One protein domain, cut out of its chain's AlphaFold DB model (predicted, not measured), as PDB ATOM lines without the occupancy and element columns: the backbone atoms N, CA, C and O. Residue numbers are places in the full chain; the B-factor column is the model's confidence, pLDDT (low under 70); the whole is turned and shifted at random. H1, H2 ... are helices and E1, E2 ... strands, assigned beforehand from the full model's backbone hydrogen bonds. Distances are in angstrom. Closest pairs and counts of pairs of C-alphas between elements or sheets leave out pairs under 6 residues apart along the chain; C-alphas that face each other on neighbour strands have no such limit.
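What this domain is: This is residues 398 to 516 of the 624 residues of the protein "Hypothetical protein" of Symbiodinium natans (UniProt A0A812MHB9). A strongly twisted sheet, E4 to E7, is crossed by a long three-stranded ribbon, E1 E2 E3, so that the two make a loose sandwich, only partly face to face, with E1 apart from the four-stranded sheet. A short helix, H1, packs over E5, and a long stretch without a named element, residues 430 to 458, joins the two sheets. The printed part has 119 residues, with one named helix and seven named strands in the order E1 E2 E3 E4 E5 E6 H1 E7; both sheets are antiparallel, and the class is mostly strand. The whole is compact, with a radius of gyration of the C-alphas of 14.9 A and spans of 42 by 41 by 34 A.

How they stand to each other: Start with the sheet of E4, residues 459 to 464, E5, residues 473 to 480, E6, residues 483 to 489, and E7, residues 511 to 515, in that order across it. E4 E5 E6 is a meander, each strand the antiparallel neighbour of the one before; look for N 461 and O 475 at 2.8 A, and N 478 and O 485 at 2.8 A. E7 is an edge strand beside E6, with N 486 and O 512 at 2.8 A. H1, residues 491 to 498, is on this sheet at a height of 9.9 A, over E5 and along the strands, at 17 degrees to E5 on the local plane; their closest C-alphas, of Arg 473 and Pro 491, are 6.1 A apart. Every O i to N i+4 pair of H1 is within hydrogen-bond range. The second sheet, also a meander, has E1, residues 398 to 403, E2, residues 406 to 417, and E3, residues 420 to 429; find N 401 and O 408 at 2.9 A, and N 411 and O 426 at 2.9 A. The two sheets form a sandwich, two sheets face to face, with their strands at 77 degrees. The closest C-alphas of E3 and E4, Val 426 and Leu 464, are 4.9 A apart.

Where its parts are: Find C-alpha 398 at (203.024, -76.317, 34.019), where E1 begins. E2 runs 34.5 A, E3 29.1 A, E5 23.0 A and E6 19.5 A from first to last C-alpha. E1 measures 15.8 A, E4 14.4 A, E7 13.4 A and H1 10.3 A. E7 ends with C-alpha 515 at (209.276, -82.706, 16.665).

The domain as a whole: The C-alphas of Leu 419 and Ala 434 are the two farthest apart, at 44.4 A. The printed part has no cut. The links E3 to E4, 29 residues, and H1 to E7, 12 residues, are long. In this predicted model 38 residues have pLDDT under 70: 414 to 422, 433 to 437, 466 to 471 and 499 to 516.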
ATOM      1  N   CYS A 398     204.253 -75.972  33.312       91.75
ATOM      2  CA  CYS A 398     203.024 -76.317  34.019       91.75
ATOM      3  C   CYS A 398     203.311 -76.811  35.443       91.75
ATOM      4  O   CYS A 398     204.172 -77.661  35.665       91.75
ATOM      5  N   GLU A 399     202.528 -76.323  36.398       93.56
ATOM      6  CA  GLU A 399     202.385 -76.885  37.734       93.56
ATOM      7  C   GLU A 399     201.319 -77.993  37.728       93.56
ATOM      8  O   GLU A 399     200.233 -77.832  37.167       93.56
ATOM      9  N   ILE A 400     201.633 -79.111  38.389       95.31
ATOM     10  CA  ILE A 400     200.672 -80.147  38.785       95.31
ATOM     11  C   ILE A 400     200.435 -79.950  40.285       95.31
ATOM     12  O   ILE A 400     201.278 -80.337  41.099       95.31
ATOM     13  N   ALA A 401     199.322 -79.314  40.644       93.88
ATOM     14  CA  ALA A 401     198.962 -79.001  42.026       93.88
ATOM     15  C   ALA A 401     197.891 -79.976  42.534       93.88
ATOM     16  O   ALA A 401     196.868 -80.184  41.880       93.88
ATOM     17  N   LEU A 402     198.113 -80.577  43.706       92.62
ATOM     18  CA  LEU A 402     197.202 -81.561  44.299       92.62
ATOM     19  C   LEU A 402     196.563 -80.996  45.572       92.62
ATOM     20  O   LEU A 402     197.267 -80.688  46.530       92.62
ATOM     21  N   GLU A 403     195.234 -80.901  45.597       88.69
ATOM     22  CA  GLU A 403     194.466 -80.366  46.730       88.69
ATOM     23  C   GLU A 403     193.415 -81.394  47.169       88.69
ATOM     24  O   GLU A 403     192.369 -81.564  46.536       88.69
ATOM     25  N   GLY A 404     193.711 -82.135  48.243       84.50
ATOM     26  CA  GLY A 404     192.915 -83.307  48.610       84.50
ATOM     27  C   GLY A 404     192.883 -84.305  47.452       84.50
ATOM     28  O   GLY A 404     193.934 -84.674  46.930       84.50
ATOM     29  N   GLU A 405     191.690 -84.702  47.011       80.12
ATOM     30  CA  GLU A 405     191.493 -85.597  45.859       80.12
ATOM     31  C   GLU A 405     191.676 -84.906  44.495       80.12
ATOM     32  O   GLU A 405     191.950 -85.574  43.499       80.12
ATOM     33  N   LYS A 406     191.619 -83.569  44.431       86.12
ATOM     34  CA  LYS A 406     191.694 -82.830  43.164       86.12
ATOM     35  C   LYS A 406     193.122 -82.730  42.643       86.12
ATOM     36  O   LYS A 406     194.073 -82.585  43.411       86.12
ATOM     37  N   CYS A 407     193.257 -82.757  41.322       90.94
ATOM     38  CA  CYS A 407     194.499 -82.498  40.604       90.94
ATOM     39  C   CYS A 407     194.269 -81.344  39.624       90.94
ATOM     40  O   CYS A 407     193.423 -81.450  38.740       90.94
ATOM     41  N   PHE A 408     195.016 -80.253  39.765       91.69
ATOM     42  CA  PHE A 408     194.986 -79.114  38.854       91.69
ATOM     43  C   PHE A 408     196.243 -79.095  37.991       91.69
ATOM     44  O   PHE A 408     197.349 -79.260  38.504       91.69
ATOM     45  N   VAL A 409     196.069 -78.838  36.696       92.50
ATOM     46  CA  VAL A 409     197.162 -78.498  35.782       92.50
ATOM     47  C   VAL A 409     197.029 -77.016  35.455       92.50
ATOM     48  O   VAL A 409     195.989 -76.573  34.957       92.50
ATOM     49  N   ARG A 410     198.061 -76.240  35.792       89.56
ATOM     50  CA  ARG A 410     198.091 -74.778  35.649       89.56
ATOM     51  C   ARG A 410     199.392 -74.347  34.998       89.56
ATOM     52  O   ARG A 410     200.426 -74.920  35.309       89.56
ATOM     53  N   GLY A 411     199.372 -73.331  34.146       89.56
ATOM     54  CA  GLY A 411     200.584 -72.801  33.523       89.56
ATOM     55  C   GLY A 411     200.323 -72.251  32.137       89.56
ATOM     56  O   GLY A 411     199.278 -71.645  31.887       89.56
ATOM     57  N   PHE A 412     201.271 -72.454  31.230       86.12
ATOM     58  CA  PHE A 412     201.116 -72.067  29.837       86.12
ATOM     59  C   PHE A 412     201.833 -73.025  28.889       86.12
ATOM     60  O   PHE A 412     202.970 -73.438  29.130       86.12
ATOM     61  N   THR A 413     201.171 -73.329  27.771       78.62
ATOM     62  CA  THR A 413     201.862 -73.888  26.611       78.62
ATOM     63  C   THR A 413     202.813 -72.825  26.074       78.62
ATOM     64  O   THR A 413     202.483 -71.637  26.071       78.62
ATOM     65  N   GLY A 414     203.991 -73.246  25.628       69.94
ATOM     66  CA  GLY A 414     204.943 -72.397  24.922       69.94
ATOM     67  C   GLY A 414     205.272 -73.019  23.573       69.94
ATOM     68  O   GLY A 414     205.530 -74.220  23.499       69.94
ATOM     69  N   TYR A 415     205.257 -72.213  22.515       67.94
ATOM     70  CA  TYR A 415     205.870 -72.561  21.235       67.94
ATOM     71  C   TYR A 415     206.473 -71.318  20.573       67.94
ATOM     72  O   TYR A 415     206.027 -70.193  20.818       67.94
ATOM     73  N   VAL A 416     207.478 -71.528  19.724       58.78
ATOM     74  CA  VAL A 416     208.143 -70.472  18.952       58.78
ATOM     75  C   VAL A 416     207.778 -70.614  17.474       58.78
ATOM     76  O   VAL A 416     207.896 -71.696  16.906       58.78
ATOM     77  N   ASP A 417     207.349 -69.517  16.849       59.59
ATOM     78  CA  ASP A 417     207.197 -69.387  15.395       59.59
ATOM     79  C   ASP A 417     208.100 -68.248  14.895       59.59
ATOM     80  O   ASP A 417     207.853 -67.057  15.125       59.59
ATOM     81  N   GLY A 418     209.220 -68.627  14.275       61.81
ATOM     82  CA  GLY A 418     210.274 -67.710  13.849       61.81
ATOM     83  C   GLY A 418     210.893 -66.942  15.022       61.81
ATOM     84  O   GLY A 418     211.745 -67.462  15.729       61.81
ATOM     85  N   LEU A 419     210.483 -65.682  15.196       53.91
ATOM     86  CA  LEU A 419     210.922 -64.795  16.287       53.91
ATOM     87  C   LEU A 419     209.814 -64.518  17.324       53.91
ATOM     88  O   LEU A 419     210.010 -63.699  18.220       53.91
ATOM     89  N   SER A 420     208.643 -65.146  17.190       52.31
ATOM     90  CA  SER A 420     207.489 -64.916  18.067       52.31
ATOM     91  C   SER A 420     207.291 -66.096  19.009       52.31
ATOM     92  O   SER A 420     207.052 -67.214  18.559       52.31
ATOM     93  N   CYS A 421     207.340 -65.848  20.320       61.00
ATOM     94  CA  CYS A 421     206.902 -66.826  21.311       61.00
ATOM     95  C   CYS A 421     205.401 -66.660  21.572       61.00
ATOM     96  O   CYS A 421     204.923 -65.560  21.863       61.00
ATOM     97  N   HIS A 422     204.661 -67.759  21.487       68.75
ATOM     98  CA  HIS A 422     203.230 -67.810  21.735       68.75
ATOM     99  C   HIS A 422     202.962 -68.590  23.021       68.75
ATOM    100  O   HIS A 422     203.310 -69.764  23.129       68.75
ATOM    101  N   ARG A 423     202.320 -67.923  23.989       75.75
ATOM    102  CA  ARG A 423     201.855 -68.528  25.241       75.75
ATOM    103  C   ARG A 423     200.341 -68.708  25.217       75.75
ATOM    104  O   ARG A 423     199.629 -67.754  24.900       75.75
ATOM    105  N   GLN A 424     199.840 -69.878  25.608       78.50
ATOM    106  CA  GLN A 424     198.410 -70.088  25.873       78.50
ATOM    107  C   GLN A 424     198.234 -70.579  27.301       78.50
ATOM    108  O   GLN A 424     198.872 -71.547  27.703       78.50
ATOM    109  N   VAL A 425     197.378 -69.914  28.074       83.25
ATOM    110  CA  VAL A 425     197.169 -70.259  29.484       83.25
ATOM    111  C   VAL A 425     196.437 -71.595  29.588       83.25
ATOM    112  O   VAL A 425     195.356 -71.772  29.024       83.25
ATOM    113  N   VAL A 426     197.021 -72.514  30.347       85.31
ATOM    114  CA  VAL A 426     196.434 -73.798  30.727       85.31
ATOM    115  C   VAL A 426     195.932 -73.661  32.158       85.31
ATOM    116  O   VAL A 426     196.697 -73.284  33.045       85.31
ATOM    117  N   HIS A 427     194.654 -73.947  32.397       85.44
ATOM    118  CA  HIS A 427     194.114 -74.046  33.752       85.44
ATOM    119  C   HIS A 427     192.892 -74.963  33.753       85.44
ATOM    120  O   HIS A 427     191.797 -74.551  33.374       85.44
ATOM    121  N   TYR A 428     193.074 -76.203  34.205       87.00
ATOM    122  CA  TYR A 428     191.985 -77.168  34.333       87.00
ATOM    123  C   TYR A 428     192.182 -78.104  35.530       87.00
ATOM    124  O   TYR A 428     193.281 -78.232  36.072       87.00
ATOM    125  N   ALA A 429     191.097 -78.756  35.948       89.25
ATOM    126  CA  ALA A 429     191.142 -79.877  36.879       89.25
ATOM    127  C   ALA A 429     191.152 -81.183  36.072       89.25
ATOM    128  O   ALA A 429     190.280 -81.390  35.226       89.25
ATOM    129  N   ALA A 430     192.152 -82.031  36.297       88.56
ATOM    130  CA  ALA A 430     192.306 -83.304  35.606       88.56
ATOM    131  C   ALA A 430     191.171 -84.277  35.993       88.56
ATOM    132  O   ALA A 430     190.820 -84.329  37.175       88.56
ATOM    133  N   PRO A 431     190.598 -85.031  35.038       85.25
ATOM    134  CA  PRO A 431     189.505 -85.957  35.301       85.25
ATOM    135  C   PRO A 431     189.919 -87.185  36.111       85.25
ATOM    136  O   PRO A 431     191.031 -87.696  35.963       85.25
ATOM    137  N   GLY A 432     188.977 -87.709  36.897       72.19
ATOM    138  CA  GLY A 432     189.105 -88.968  37.635       72.19
ATOM    139  C   GLY A 432     189.355 -88.762  39.129       72.19
ATOM    140  O   GLY A 432     188.769 -87.873  39.741       72.19
ATOM    141  N   GLY A 433     190.174 -89.622  39.737       62.47
ATOM    142  CA  GLY A 433     190.345 -89.678  41.192       62.47
ATOM    143  C   GLY A 433     189.112 -90.225  41.930       62.47
ATOM    144  O   GLY A 433     188.157 -90.702  41.315       62.47
ATOM    145  N   ALA A 434     189.124 -90.183  43.267       56.41
ATOM    146  CA  ALA A 434     188.074 -90.806  44.084       56.41
ATOM    147  C   ALA A 434     186.726 -90.055  44.076       56.41
ATOM    148  O   ALA A 434     185.709 -90.636  44.458       56.41
ATOM    149  N   ASP A 435     186.700 -88.781  43.667       60.88
ATOM    150  CA  ASP A 435     185.473 -87.982  43.540       60.88
ATOM    151  C   ASP A 435     184.900 -87.956  42.109       60.88
ATOM    152  O   ASP A 435     183.797 -87.443  41.910       60.88
ATOM    153  N   GLY A 436     185.614 -88.528  41.128       56.50
ATOM    154  CA  GLY A 436     185.234 -88.503  39.712       56.50
ATOM    155  C   GLY A 436     185.153 -87.090  39.126       56.50
ATOM    156  O   GLY A 436     184.432 -86.875  38.150       56.50
ATOM    157  N   GLY A 437     185.818 -86.116  39.757       65.81
ATOM    158  CA  GLY A 437     185.788 -84.712  39.369       65.81
ATOM    159  C   GLY A 437     186.654 -84.401  38.149       65.81
ATOM    160  O   GLY A 437     187.215 -85.289  37.514       65.81
ATOM    161  N   GLY A 438     186.773 -83.107  37.842       81.12
ATOM    162  CA  GLY A 438     187.585 -82.590  36.736       81.12
ATOM    163  C   GLY A 438     186.806 -82.334  35.444       81.12
ATOM    164  O   GLY A 438     185.578 -82.413  35.408       81.12
ATOM    165  N   ASP A 439     187.533 -81.968  34.390       83.88
ATOM    166  CA  ASP A 439     186.997 -81.841  33.033       83.88
ATOM    167  C   ASP A 439     187.010 -83.223  32.353       83.88
ATOM    168  O   ASP A 439     188.093 -83.735  32.053       83.88
ATOM    169  N   PRO A 440     185.842 -83.853  32.115       83.50
ATOM    170  CA  PRO A 440     185.759 -85.255  31.711       83.50
ATOM    171  C   PRO A 440     186.310 -85.530  30.309       83.50
ATOM    172  O   PRO A 440     186.489 -86.692  29.962       83.50
ATOM    173  N   HIS A 441     186.566 -84.499  29.496       87.06
ATOM    174  CA  HIS A 441     187.060 -84.678  28.131       87.06
ATOM    175  C   HIS A 441     188.574 -84.887  28.072       87.06
ATOM    176  O   HIS A 441     189.067 -85.461  27.104       87.06
ATOM    177  N   ILE A 442     189.325 -84.424  29.080       90.94
ATOM    178  CA  ILE A 442     190.792 -84.469  29.067       90.94
ATOM    179  C   ILE A 442     191.288 -85.920  29.116       90.94
ATOM    180  O   ILE A 442     190.820 -86.738  29.901       90.94
ATOM    181  N   GLY A 443     192.272 -86.236  28.280       90.56
ATOM    182  CA  GLY A 443     192.874 -87.560  28.174       90.56
ATOM    183  C   GLY A 443     192.048 -88.583  27.391       90.56
ATOM    184  O   GLY A 443     192.527 -89.699  27.194       90.56
ATOM    185  N   ILE A 444     190.850 -88.237  26.897       89.94
ATOM    186  CA  ILE A 444     190.120 -89.116  25.975       89.94
ATOM    187  C   ILE A 444     190.874 -89.166  24.639       89.94
ATOM    188  O   ILE A 444     191.131 -88.132  24.017       89.94
ATOM    189  N   VAL A 445     191.207 -90.379  24.195       89.56
ATOM    190  CA  VAL A 445     191.719 -90.664  22.848       89.56
ATOM    191  C   VAL A 445     190.537 -90.797  21.888       89.56
ATOM    192  O   VAL A 445     189.536 -91.436  22.208       89.56
ATOM    193  N   GLN A 446     190.647 -90.193  20.708       88.25
ATOM    194  CA  GLN A 446     189.626 -90.246  19.667       88.25
ATOM    195  C   GLN A 446     189.350 -91.706  19.261       88.25
ATOM    196  O   GLN A 446     190.304 -92.469  19.079       88.25
ATOM    197  N   PRO A 447     188.081 -92.125  19.103       82.00
ATOM    198  CA  PRO A 447     187.773 -93.467  18.620       82.00
ATOM    199  C   PRO A 447     188.265 -93.654  17.180       82.00
ATOM    200  O   PRO A 447     188.202 -92.732  16.366       82.00
ATOM    201  N   GLU A 448     188.730 -94.861  16.861       80.19
ATOM    202  CA  GLU A 448     189.084 -95.230  15.489       80.19
ATOM    203  C   GLU A 448     187.832 -95.283  14.593       80.19
ATOM    204  O   GLU A 448     186.761 -95.734  15.012       80.19
ATOM    205  N   SER A 449     187.962 -94.830  13.344       77.62
ATOM    206  CA  SER A 449     186.917 -94.920  12.322       77.62
ATOM    207  C   SER A 449     187.514 -95.063  10.916       77.62
ATOM    208  O   SER A 449     188.708 -94.854  10.716       77.62
ATOM    209  N   GLU A 450     186.685 -95.360   9.907       71.69
ATOM    210  CA  GLU A 450     187.126 -95.378   8.498       71.69
ATOM    211  C   GLU A 450     187.709 -94.025   8.029       71.69
ATOM    212  O   GLU A 450     188.510 -93.977   7.097       71.69
ATOM    213  N   GLU A 451     187.318 -92.924   8.678       71.12
ATOM    214  CA  GLU A 451     187.767 -91.560   8.371       71.12
ATOM    215  C   GLU A 451     188.999 -91.150   9.201       71.12
ATOM    216  O   GLU A 451     189.803 -90.329   8.753       71.12
ATOM    217  N   VAL A 452     189.164 -91.738  10.393       74.25
ATOM    218  CA  VAL A 452     190.276 -91.504  11.322       74.25
ATOM    219  C   VAL A 452     190.873 -92.856  11.747       74.25
ATOM    220  O   VAL A 452     190.524 -93.377  12.810       74.25
ATOM    221  N   PRO A 453     191.756 -93.443  10.914       74.25
ATOM    222  CA  PRO A 453     192.495 -94.656  11.264       74.25
ATOM    223  C   PRO A 453     193.411 -94.438  12.474       74.25
ATOM    224  O   PRO A 453     193.734 -93.297  12.828       74.25
ATOM    225  N   GLU A 454     193.859 -95.540  13.082       75.19
ATOM    226  CA  GLU A 454     194.690 -95.568  14.294       75.19
ATOM    227  C   GLU A 454     195.858 -94.560  14.288       75.19
ATOM    228  O   GLU A 454     196.068 -93.861  15.283       75.19
ATOM    229  N   ASP A 455     196.554 -94.415  13.151       77.62
ATOM    230  CA  ASP A 455     197.714 -93.534  12.945       77.62
ATOM    231  C   ASP A 455     197.381 -92.031  12.901       77.62
ATOM    232  O   ASP A 455     198.289 -91.200  12.831       77.62
ATOM    233  N   LYS A 456     196.101 -91.645  12.916       81.75
ATOM    234  CA  LYS A 456     195.647 -90.243  12.790       81.75
ATOM    235  C   LYS A 456     194.827 -89.751  13.973       81.75
ATOM    236  O   LYS A 456     194.392 -88.599  13.958       81.75
ATOM    237  N   ARG A 457     194.624 -90.598  14.982       88.44
ATOM    238  CA  ARG A 457     193.863 -90.267  16.189       88.44
ATOM    239  C   ARG A 457     194.564 -89.163  16.978       88.44
ATOM    240  O   ARG A 457     195.780 -89.191  17.160       88.44
ATOM    241  N   PHE A 458     193.781 -88.217  17.479       91.81
ATOM    242  CA  PHE A 458     194.221 -87.264  18.494       91.81
ATOM    243  C   PHE A 458     193.704 -87.695  19.872       91.81
ATOM    244  O   PHE A 458     192.757 -88.471  19.980       91.81
ATOM    245  N   PHE A 459     194.287 -87.164  20.941       93.19
ATOM    246  CA  PHE A 459     193.715 -87.182  22.283       93.19
ATOM    247  C   PHE A 459     193.556 -85.753  22.805       93.19
ATOM    248  O   PHE A 459     194.270 -84.839  22.382       93.19
ATOM    249  N   VAL A 460     192.618 -85.542  23.725       92.81
ATOM    250  CA  VAL A 460     192.419 -84.233  24.356       92.81
ATOM    251  C   VAL A 460     193.537 -83.996  25.375       92.81
ATOM    252  O   VAL A 460     193.575 -84.617  26.432       92.81
ATOM    253  N   LYS A 461     194.472 -83.102  25.061       93.06
ATOM    254  CA  LYS A 461     195.686 -82.848  25.846       93.06
ATOM    255  C   LYS A 461     195.443 -81.925  27.041       93.06
ATOM    256  O   LYS A 461     195.955 -82.180  28.127       93.06
ATOM    257  N   ALA A 462     194.709 -80.834  26.827       91.69
ATOM    258  CA  ALA A 462     194.487 -79.789  27.825       91.69
ATOM    259  C   ALA A 462     193.239 -78.957  27.502       91.69
ATOM    260  O   ALA A 462     192.868 -78.823  26.337       91.69
ATOM    261  N   CYS A 463     192.645 -78.329  28.518       87.50
ATOM    262  CA  CYS A 463     191.707 -77.223  28.329       87.50
ATOM    263  C   CYS A 463     192.467 -75.891  28.470       87.50
ATOM    264  O   CYS A 463     193.201 -75.667  29.442       87.50
ATOM    265  N   LEU A 464     192.331 -75.035  27.457       84.56
ATOM    266  CA  LEU A 464     192.933 -73.710  27.364       84.56
ATOM    267  C   LEU A 464     191.966 -72.679  27.951       84.56
ATOM    268  O   LEU A 464     190.777 -72.661  27.621       84.56
ATOM    269  N   ALA A 465     192.486 -71.795  28.798       73.25
ATOM    270  CA  ALA A 465     191.678 -70.789  29.468       73.25
ATOM    271  C   ALA A 465     191.048 -69.805  28.464       73.25
ATOM    272  O   ALA A 465     191.707 -69.315  27.543       73.25
ATOM    273  N   ALA A 466     189.776 -69.476  28.690       66.25
ATOM    274  CA  ALA A 466     189.083 -68.412  27.979       66.25
ATOM    275  C   ALA A 466     189.755 -67.057  28.270       66.25
ATOM    276  O   ALA A 466     189.804 -66.610  29.418       66.25
ATOM    277  N   LEU A 467     190.275 -66.403  27.229       57.81
ATOM    278  CA  LEU A 467     190.731 -65.010  27.292       57.81
ATOM    279  C   LEU A 467     189.535 -64.071  27.076       57.81
ATOM    280  O   LEU A 467     188.537 -64.472  26.480       57.81
ATOM    281  N   GLU A 468     189.615 -62.816  27.531       50.28
ATOM    282  CA  GLU A 468     188.505 -61.860  27.386       50.28
ATOM    283  C   GLU A 468     188.034 -61.748  25.921       50.28
ATOM    284  O   GLU A 468     188.768 -61.297  25.044       50.28
ATOM    285  N   GLY A 469     186.788 -62.166  25.664       49.66
ATOM    286  CA  GLY A 469     186.175 -62.159  24.330       49.66
ATOM    287  C   GLY A 469     186.332 -63.443  23.503       49.66
ATOM    288  O   GLY A 469     185.867 -63.458  22.365       49.66
ATOM    289  N   TYR A 470     186.934 -64.505  24.049       54.62
ATOM    290  CA  TYR A 470     187.097 -65.805  23.391       54.62
ATOM    291  C   TYR A 470     186.537 -66.944  24.248       54.62
ATOM    292  O   TYR A 470     186.746 -66.973  25.460       54.62
ATOM    293  N   ASP A 471     185.869 -67.906  23.613       66.94
ATOM    294  CA  ASP A 471     185.398 -69.118  24.288       66.94
ATOM    295  C   ASP A 471     186.570 -70.003  24.752       66.94
ATOM    296  O   ASP A 471     187.676 -69.953  24.200       66.94
ATOM    297  N   ALA A 472     186.325 -70.837  25.768       72.75
ATOM    298  CA  ALA A 472     187.268 -71.878  26.181       72.75
ATOM    299  C   ALA A 472     187.474 -72.883  25.037       72.75
ATOM    300  O   ALA A 472     186.541 -73.179  24.289       72.75
ATOM    301  N   ARG A 473     188.695 -73.403  24.887       85.62
ATOM    302  CA  ARG A 473     189.068 -74.299  23.779       85.62
ATOM    303  C   ARG A 473     189.920 -75.445  24.287       85.62
ATOM    304  O   ARG A 473     190.657 -75.285  25.253       85.62
ATOM    305  N   TYR A 474     189.857 -76.581  23.614       88.56
ATOM    306  CA  TYR A 474     190.710 -77.718  23.919       88.56
ATOM    307  C   TYR A 474     191.938 -77.719  23.019       88.56
ATOM    308  O   TYR A 474     191.861 -77.430  21.825       88.56
ATOM    309  N   LEU A 475     193.068 -78.086  23.607       90.19
ATOM    310  CA  LEU A 475     194.246 -78.508  22.880       90.19
ATOM    311  C   LEU A 475     194.122 -80.015  22.650       90.19
ATOM    312  O   LEU A 475     194.096 -80.789  23.605       90.19
ATOM    313  N   LEU A 476     194.053 -80.428  21.395       91.50
ATOM    314  CA  LEU A 476     194.233 -81.810  20.975       91.50
ATOM    315  C   LEU A 476     195.715 -82.064  20.687       91.50
ATOM    316  O   LEU A 476     196.423 -81.164  20.231       91.50
ATOM    317  N   CYS A 477     196.174 -83.292  20.908       91.06
ATOM    318  CA  CYS A 477     197.519 -83.736  20.559       91.06
ATOM    319  C   CYS A 477     197.479 -85.115  19.880       91.06
ATOM    320  O   CYS A 477     196.738 -85.994  20.307       91.06
ATOM    321  N   LYS A 478     198.272 -85.309  18.826       90.19
ATOM    322  CA  LYS A 478     198.681 -86.618  18.303       90.19
ATOM    323  C   LYS A 478     200.177 -86.757  18.576       90.19
ATOM    324  O   LYS A 478     200.929 -85.836  18.255       90.19
ATOM    325  N   VAL A 479     200.607 -87.918  19.060       86.88
ATOM    326  CA  VAL A 479     202.025 -88.301  19.102       86.88
ATOM    327  C   VAL A 479     202.319 -89.321  17.999       86.88
ATOM    328  O   VAL A 479     201.473 -90.145  17.657       86.88
ATOM    329  N   ASP A 480     203.497 -89.202  17.392       83.44
ATOM    330  CA  ASP A 480     204.030 -90.114  16.379       83.44
ATOM    331  C   ASP A 480     205.527 -90.328  16.648       83.44
ATOM    332  O   ASP A 480     206.388 -89.571  16.178       83.44
ATOM    333  N   GLY A 481     205.819 -91.277  17.539       80.56
ATOM    334  CA  GLY A 481     207.138 -91.479  18.133       80.56
ATOM    335  C   GLY A 481     207.612 -90.212  18.845       80.56
ATOM    336  O   GLY A 481     207.179 -89.901  19.949       80.56
ATOM    337  N   PHE A 482     208.477 -89.457  18.171       71.75
ATOM    338  CA  PHE A 482     209.033 -88.195  18.656       71.75
ATOM    339  C   PHE A 482     208.307 -86.940  18.166       71.75
ATOM    340  O   PHE A 482     208.727 -85.840  18.503       71.75
ATOM    341  N   THR A 483     207.240 -87.041  17.372       81.19
ATOM    342  CA  THR A 483     206.539 -85.852  16.852       81.19
ATOM    343  C   THR A 483     205.212 -85.630  17.562       81.19
ATOM    344  O   THR A 483     204.330 -86.478  17.503       81.19
ATOM    345  N   ASN A 484     205.044 -84.458  18.175       83.44
ATOM    346  CA  ASN A 484     203.793 -83.989  18.763       83.44
ATOM    347  C   ASN A 484     203.095 -83.040  17.774       83.44
ATOM    348  O   ASN A 484     203.586 -81.948  17.493       83.44
ATOM    349  N   THR A 485     201.939 -83.436  17.245       86.69
ATOM    350  CA  THR A 485     201.068 -82.573  16.432       86.69
ATOM    351  C   THR A 485     199.936 -82.046  17.300       86.69
ATOM    352  O   THR A 485     199.214 -82.835  17.900       86.69
ATOM    353  N   TYR A 486     199.739 -80.734  17.341       86.44
ATOM    354  CA  TYR A 486     198.689 -80.084  18.121       86.44
ATOM    355  C   TYR A 486     197.604 -79.498  17.229       86.44
ATOM    356  O   TYR A 486     197.887 -79.018  16.129       86.44
ATOM    357  N   GLN A 487     196.376 -79.490  17.740       87.44
ATOM    358  CA  GLN A 487     195.225 -78.867  17.096       87.44
ATOM    359  C   GLN A 487     194.335 -78.186  18.143       87.44
ATOM    360  O   GLN A 487     194.058 -78.767  19.186       87.44
ATOM    361  N   GLU A 488     193.896 -76.955  17.892       87.06
ATOM    362  CA  GLU A 488     192.943 -76.253  18.770       87.06
ATOM    363  C   GLU A 488     191.500 -76.542  18.335       87.06
ATOM    364  O   GLU A 488     191.183 -76.350  17.161       87.06
ATOM    365  N   GLU A 489     190.627 -76.934  19.269       87.00
ATOM    366  CA  GLU A 489     189.212 -77.235  18.996       87.00
ATOM    367  C   GLU A 489     188.214 -76.615  19.981       87.00
ATOM    368  O   GLU A 489     188.544 -76.257  21.116       87.00
ATOM    369  N   SER A 490     186.964 -76.484  19.531       87.25
ATOM    370  CA  SER A 490     185.855 -75.986  20.357       87.25
ATOM    371  C   SER A 490     185.277 -77.075  21.281       87.25
ATOM    372  O   SER A 490     185.374 -78.261  20.959       87.25
ATOM    373  N   PRO A 491     184.625 -76.715  22.405       85.44
ATOM    374  CA  PRO A 491     183.983 -77.689  23.285       85.44
ATOM    375  C   PRO A 491     182.890 -78.513  22.604       85.44
ATOM    376  O   PRO A 491     182.838 -79.724  22.800       85.44
ATOM    377  N   ASP A 492     182.073 -77.884  21.756       85.06
ATOM    378  CA  ASP A 492     181.032 -78.574  20.984       85.06
ATOM    379  C   ASP A 492     181.636 -79.605  20.013       85.06
ATOM    380  O   ASP A 492     181.095 -80.701  19.853       85.06
ATOM    381  N   GLU A 493     182.786 -79.291  19.404       82.88
ATOM    382  CA  GLU A 493     183.510 -80.225  18.536       82.88
ATOM    383  C   GLU A 493     184.081 -81.404  19.328       82.88
ATOM    384  O   GLU A 493     183.915 -82.552  18.921       82.88
ATOM    385  N   VAL A 494     184.696 -81.151  20.488       84.81
ATOM    386  CA  VAL A 494     185.228 -82.221  21.343       84.81
ATOM    387  C   VAL A 494     184.106 -83.142  21.827       84.81
ATOM    388  O   VAL A 494     184.239 -84.361  21.731       84.81
ATOM    389  N   ILE A 495     182.962 -82.593  22.243       83.88
ATOM    390  CA  ILE A 495     181.780 -83.386  22.619       83.88
ATOM    391  C   ILE A 495     181.266 -84.220  21.433       83.88
ATOM    392  O   ILE A 495     180.857 -85.363  21.627       83.88
ATOM    393  N   ARG A 496     181.310 -83.698  20.199       80.56
ATOM    394  CA  ARG A 496     180.898 -84.436  18.994       80.56
ATOM    395  C   ARG A 496     181.872 -85.550  18.592       80.56
ATOM    396  O   ARG A 496     181.433 -86.620  18.176       80.56
ATOM    397  N   VAL A 497     183.174 -85.286  18.661       77.50
ATOM    398  CA  VAL A 497     184.226 -86.172  18.127       77.50
ATOM    399  C   VAL A 497     184.675 -87.224  19.144       77.50
ATOM    400  O   VAL A 497     184.980 -88.351  18.758       77.50
ATOM    401  N   PHE A 498     184.701 -86.871  20.432       80.69
ATOM    402  CA  PHE A 498     185.158 -87.729  21.533       80.69
ATOM    403  C   PHE A 498     183.999 -88.226  22.414       80.69
ATOM    404  O   PHE A 498     184.165 -89.180  23.173       80.69
ATOM    405  N   GLY A 499     182.812 -87.617  22.310       66.12
ATOM    406  CA  GLY A 499     181.585 -88.158  22.888       66.12
ATOM    407  C   GLY A 499     181.061 -89.364  22.105       66.12
ATOM    408  O   GLY A 499     181.433 -89.627  20.965       66.12
ATOM    409  N   SER A 500     180.161 -90.124  22.726       52.00
ATOM    410  CA  SER A 500     179.850 -91.501  22.317       52.00
ATOM    411  C   SER A 500     179.231 -91.683  20.916       52.00
ATOM    412  O   SER A 500     179.109 -92.832  20.486       52.00
ATOM    413  N   HIS A 501     178.793 -90.620  20.219       32.84
ATOM    414  CA  HIS A 501     178.010 -90.692  18.971       32.84
ATOM    415  C   HIS A 501     178.370 -89.595  17.915       32.84
ATOM    416  O   HIS A 501     177.780 -88.518  17.928       32.84
ATOM    417  N   CYS A 502     179.206 -89.956  16.925       27.38
ATOM    418  CA  CYS A 502     179.278 -89.462  15.519       27.38
ATOM    419  C   CYS A 502     179.652 -87.981  15.154       27.38
ATOM    420  O   CYS A 502     178.808 -87.096  15.233       27.38
ATOM    421  N   ILE A 503     180.851 -87.766  14.556       29.97
ATOM    422  CA  ILE A 503     181.128 -87.449  13.103       29.97
ATOM    423  C   ILE A 503     180.307 -86.298  12.424       29.97
ATOM    424  O   ILE A 503     179.091 -86.259  12.569       29.97
ATOM    425  N   LEU A 504     180.787 -85.345  11.586       28.42
ATOM    426  CA  LEU A 504     182.043 -84.991  10.845       28.42
ATOM    427  C   LEU A 504     182.210 -83.419  10.862       28.42
ATOM    428  O   LEU A 504     181.261 -82.745  11.271       28.42
ATOM    429  N   PRO A 505     183.313 -82.773  10.398       32.03
ATOM    430  CA  PRO A 505     183.974 -81.630  11.049       32.03
ATOM    431  C   PRO A 505     183.624 -80.238  10.471       32.03
ATOM    432  O   PRO A 505     182.957 -80.117   9.441       32.03
ATOM    433  N   SER A 506     184.144 -79.163  11.087       31.08
ATOM    434  CA  SER A 506     184.180 -77.816  10.487       31.08
ATOM    435  C   SER A 506     185.611 -77.252  10.415       31.08
ATOM    436  O   SER A 506     186.337 -77.244  11.403       31.08
ATOM    437  N   ASN A 507     186.032 -76.779   9.237       32.44
ATOM    438  CA  ASN A 507     187.398 -76.292   8.995       32.44
ATOM    439  C   ASN A 507     187.639 -74.881   9.575       32.44
ATOM    440  O   ASN A 507     187.504 -73.902   8.838       32.44
ATOM    441  N   GLN A 508     188.054 -74.773  10.844       34.41
ATOM    442  CA  GLN A 508     188.711 -73.568  11.405       34.41
ATOM    443  C   GLN A 508     189.853 -73.876  12.403       34.41
ATOM    444  O   GLN A 508     190.235 -73.023  13.205       34.41
ATOM    445  N   SER A 509     190.438 -75.069  12.347       37.47
ATOM    446  CA  SER A 509     191.442 -75.523  13.315       37.47
ATOM    447  C   SER A 509     192.850 -75.004  12.987       37.47
ATOM    448  O   SER A 509     193.327 -75.120  11.855       37.47
ATOM    449  N   ARG A 510     193.558 -74.462  13.987       44.25
ATOM    450  CA  ARG A 510     195.011 -74.219  13.894       44.25
ATOM    451  C   ARG A 510     195.743 -75.529  14.160       44.25
ATOM    452  O   ARG A 510     195.444 -76.173  15.160       44.25
ATOM    453  N   ARG A 511     196.700 -75.892  13.300       44.31
ATOM    454  CA  ARG A 511     197.566 -77.072  13.446       44.31
ATOM    455  C   ARG A 511     199.019 -76.637  13.620       44.31
ATOM    456  O   ARG A 511     199.487 -75.784  12.870       44.31
ATOM    457  N   LEU A 512     199.714 -77.246  14.575       45.62
ATOM    458  CA  LEU A 512     201.131 -77.020  14.874       45.62
ATOM    459  C   LEU A 512     201.843 -78.374  14.970       45.62
ATOM    460  O   LEU A 512     201.284 -79.313  15.526       45.62
ATOM    461  N   GLU A 513     203.067 -78.486  14.459       42.97
ATOM    462  CA  GLU A 513     203.874 -79.710  14.545       42.97
ATOM    463  C   GLU A 513     205.182 -79.409  15.283       42.97
ATOM    464  O   GLU A 513     205.942 -78.532  14.879       42.97
ATOM    465  N   ILE A 514     205.428 -80.128  16.380       47.94
ATOM    466  CA  ILE A 514     206.631 -80.037  17.212       47.94
ATOM    467  C   ILE A 514     207.287 -81.419  17.223       47.94
ATOM    468  O   ILE A 514     206.842 -82.329  17.923       47.94
ATOM    469  N   ALA A 515     208.357 -81.589  16.449       37.59
ATOM    470  CA  ALA A 515     209.276 -82.706  16.665       37.59
ATOM    471  C   ALA A 515     209.973 -82.537  18.029       37.59
ATOM    472  O   ALA A 515     210.210 -81.411  18.447       37.59
ATOM    473  N   SER A 516     210.292 -83.644  18.697       40.88
ATOM    474  CA  SER A 516     210.808 -83.764  20.070       40.88
ATOM    475  C   SER A 516     211.736 -84.987  20.135       40.88
ATOM    476  O   SER A 516     211.365 -86.055  20.623       40.88
TER     477      SER A 516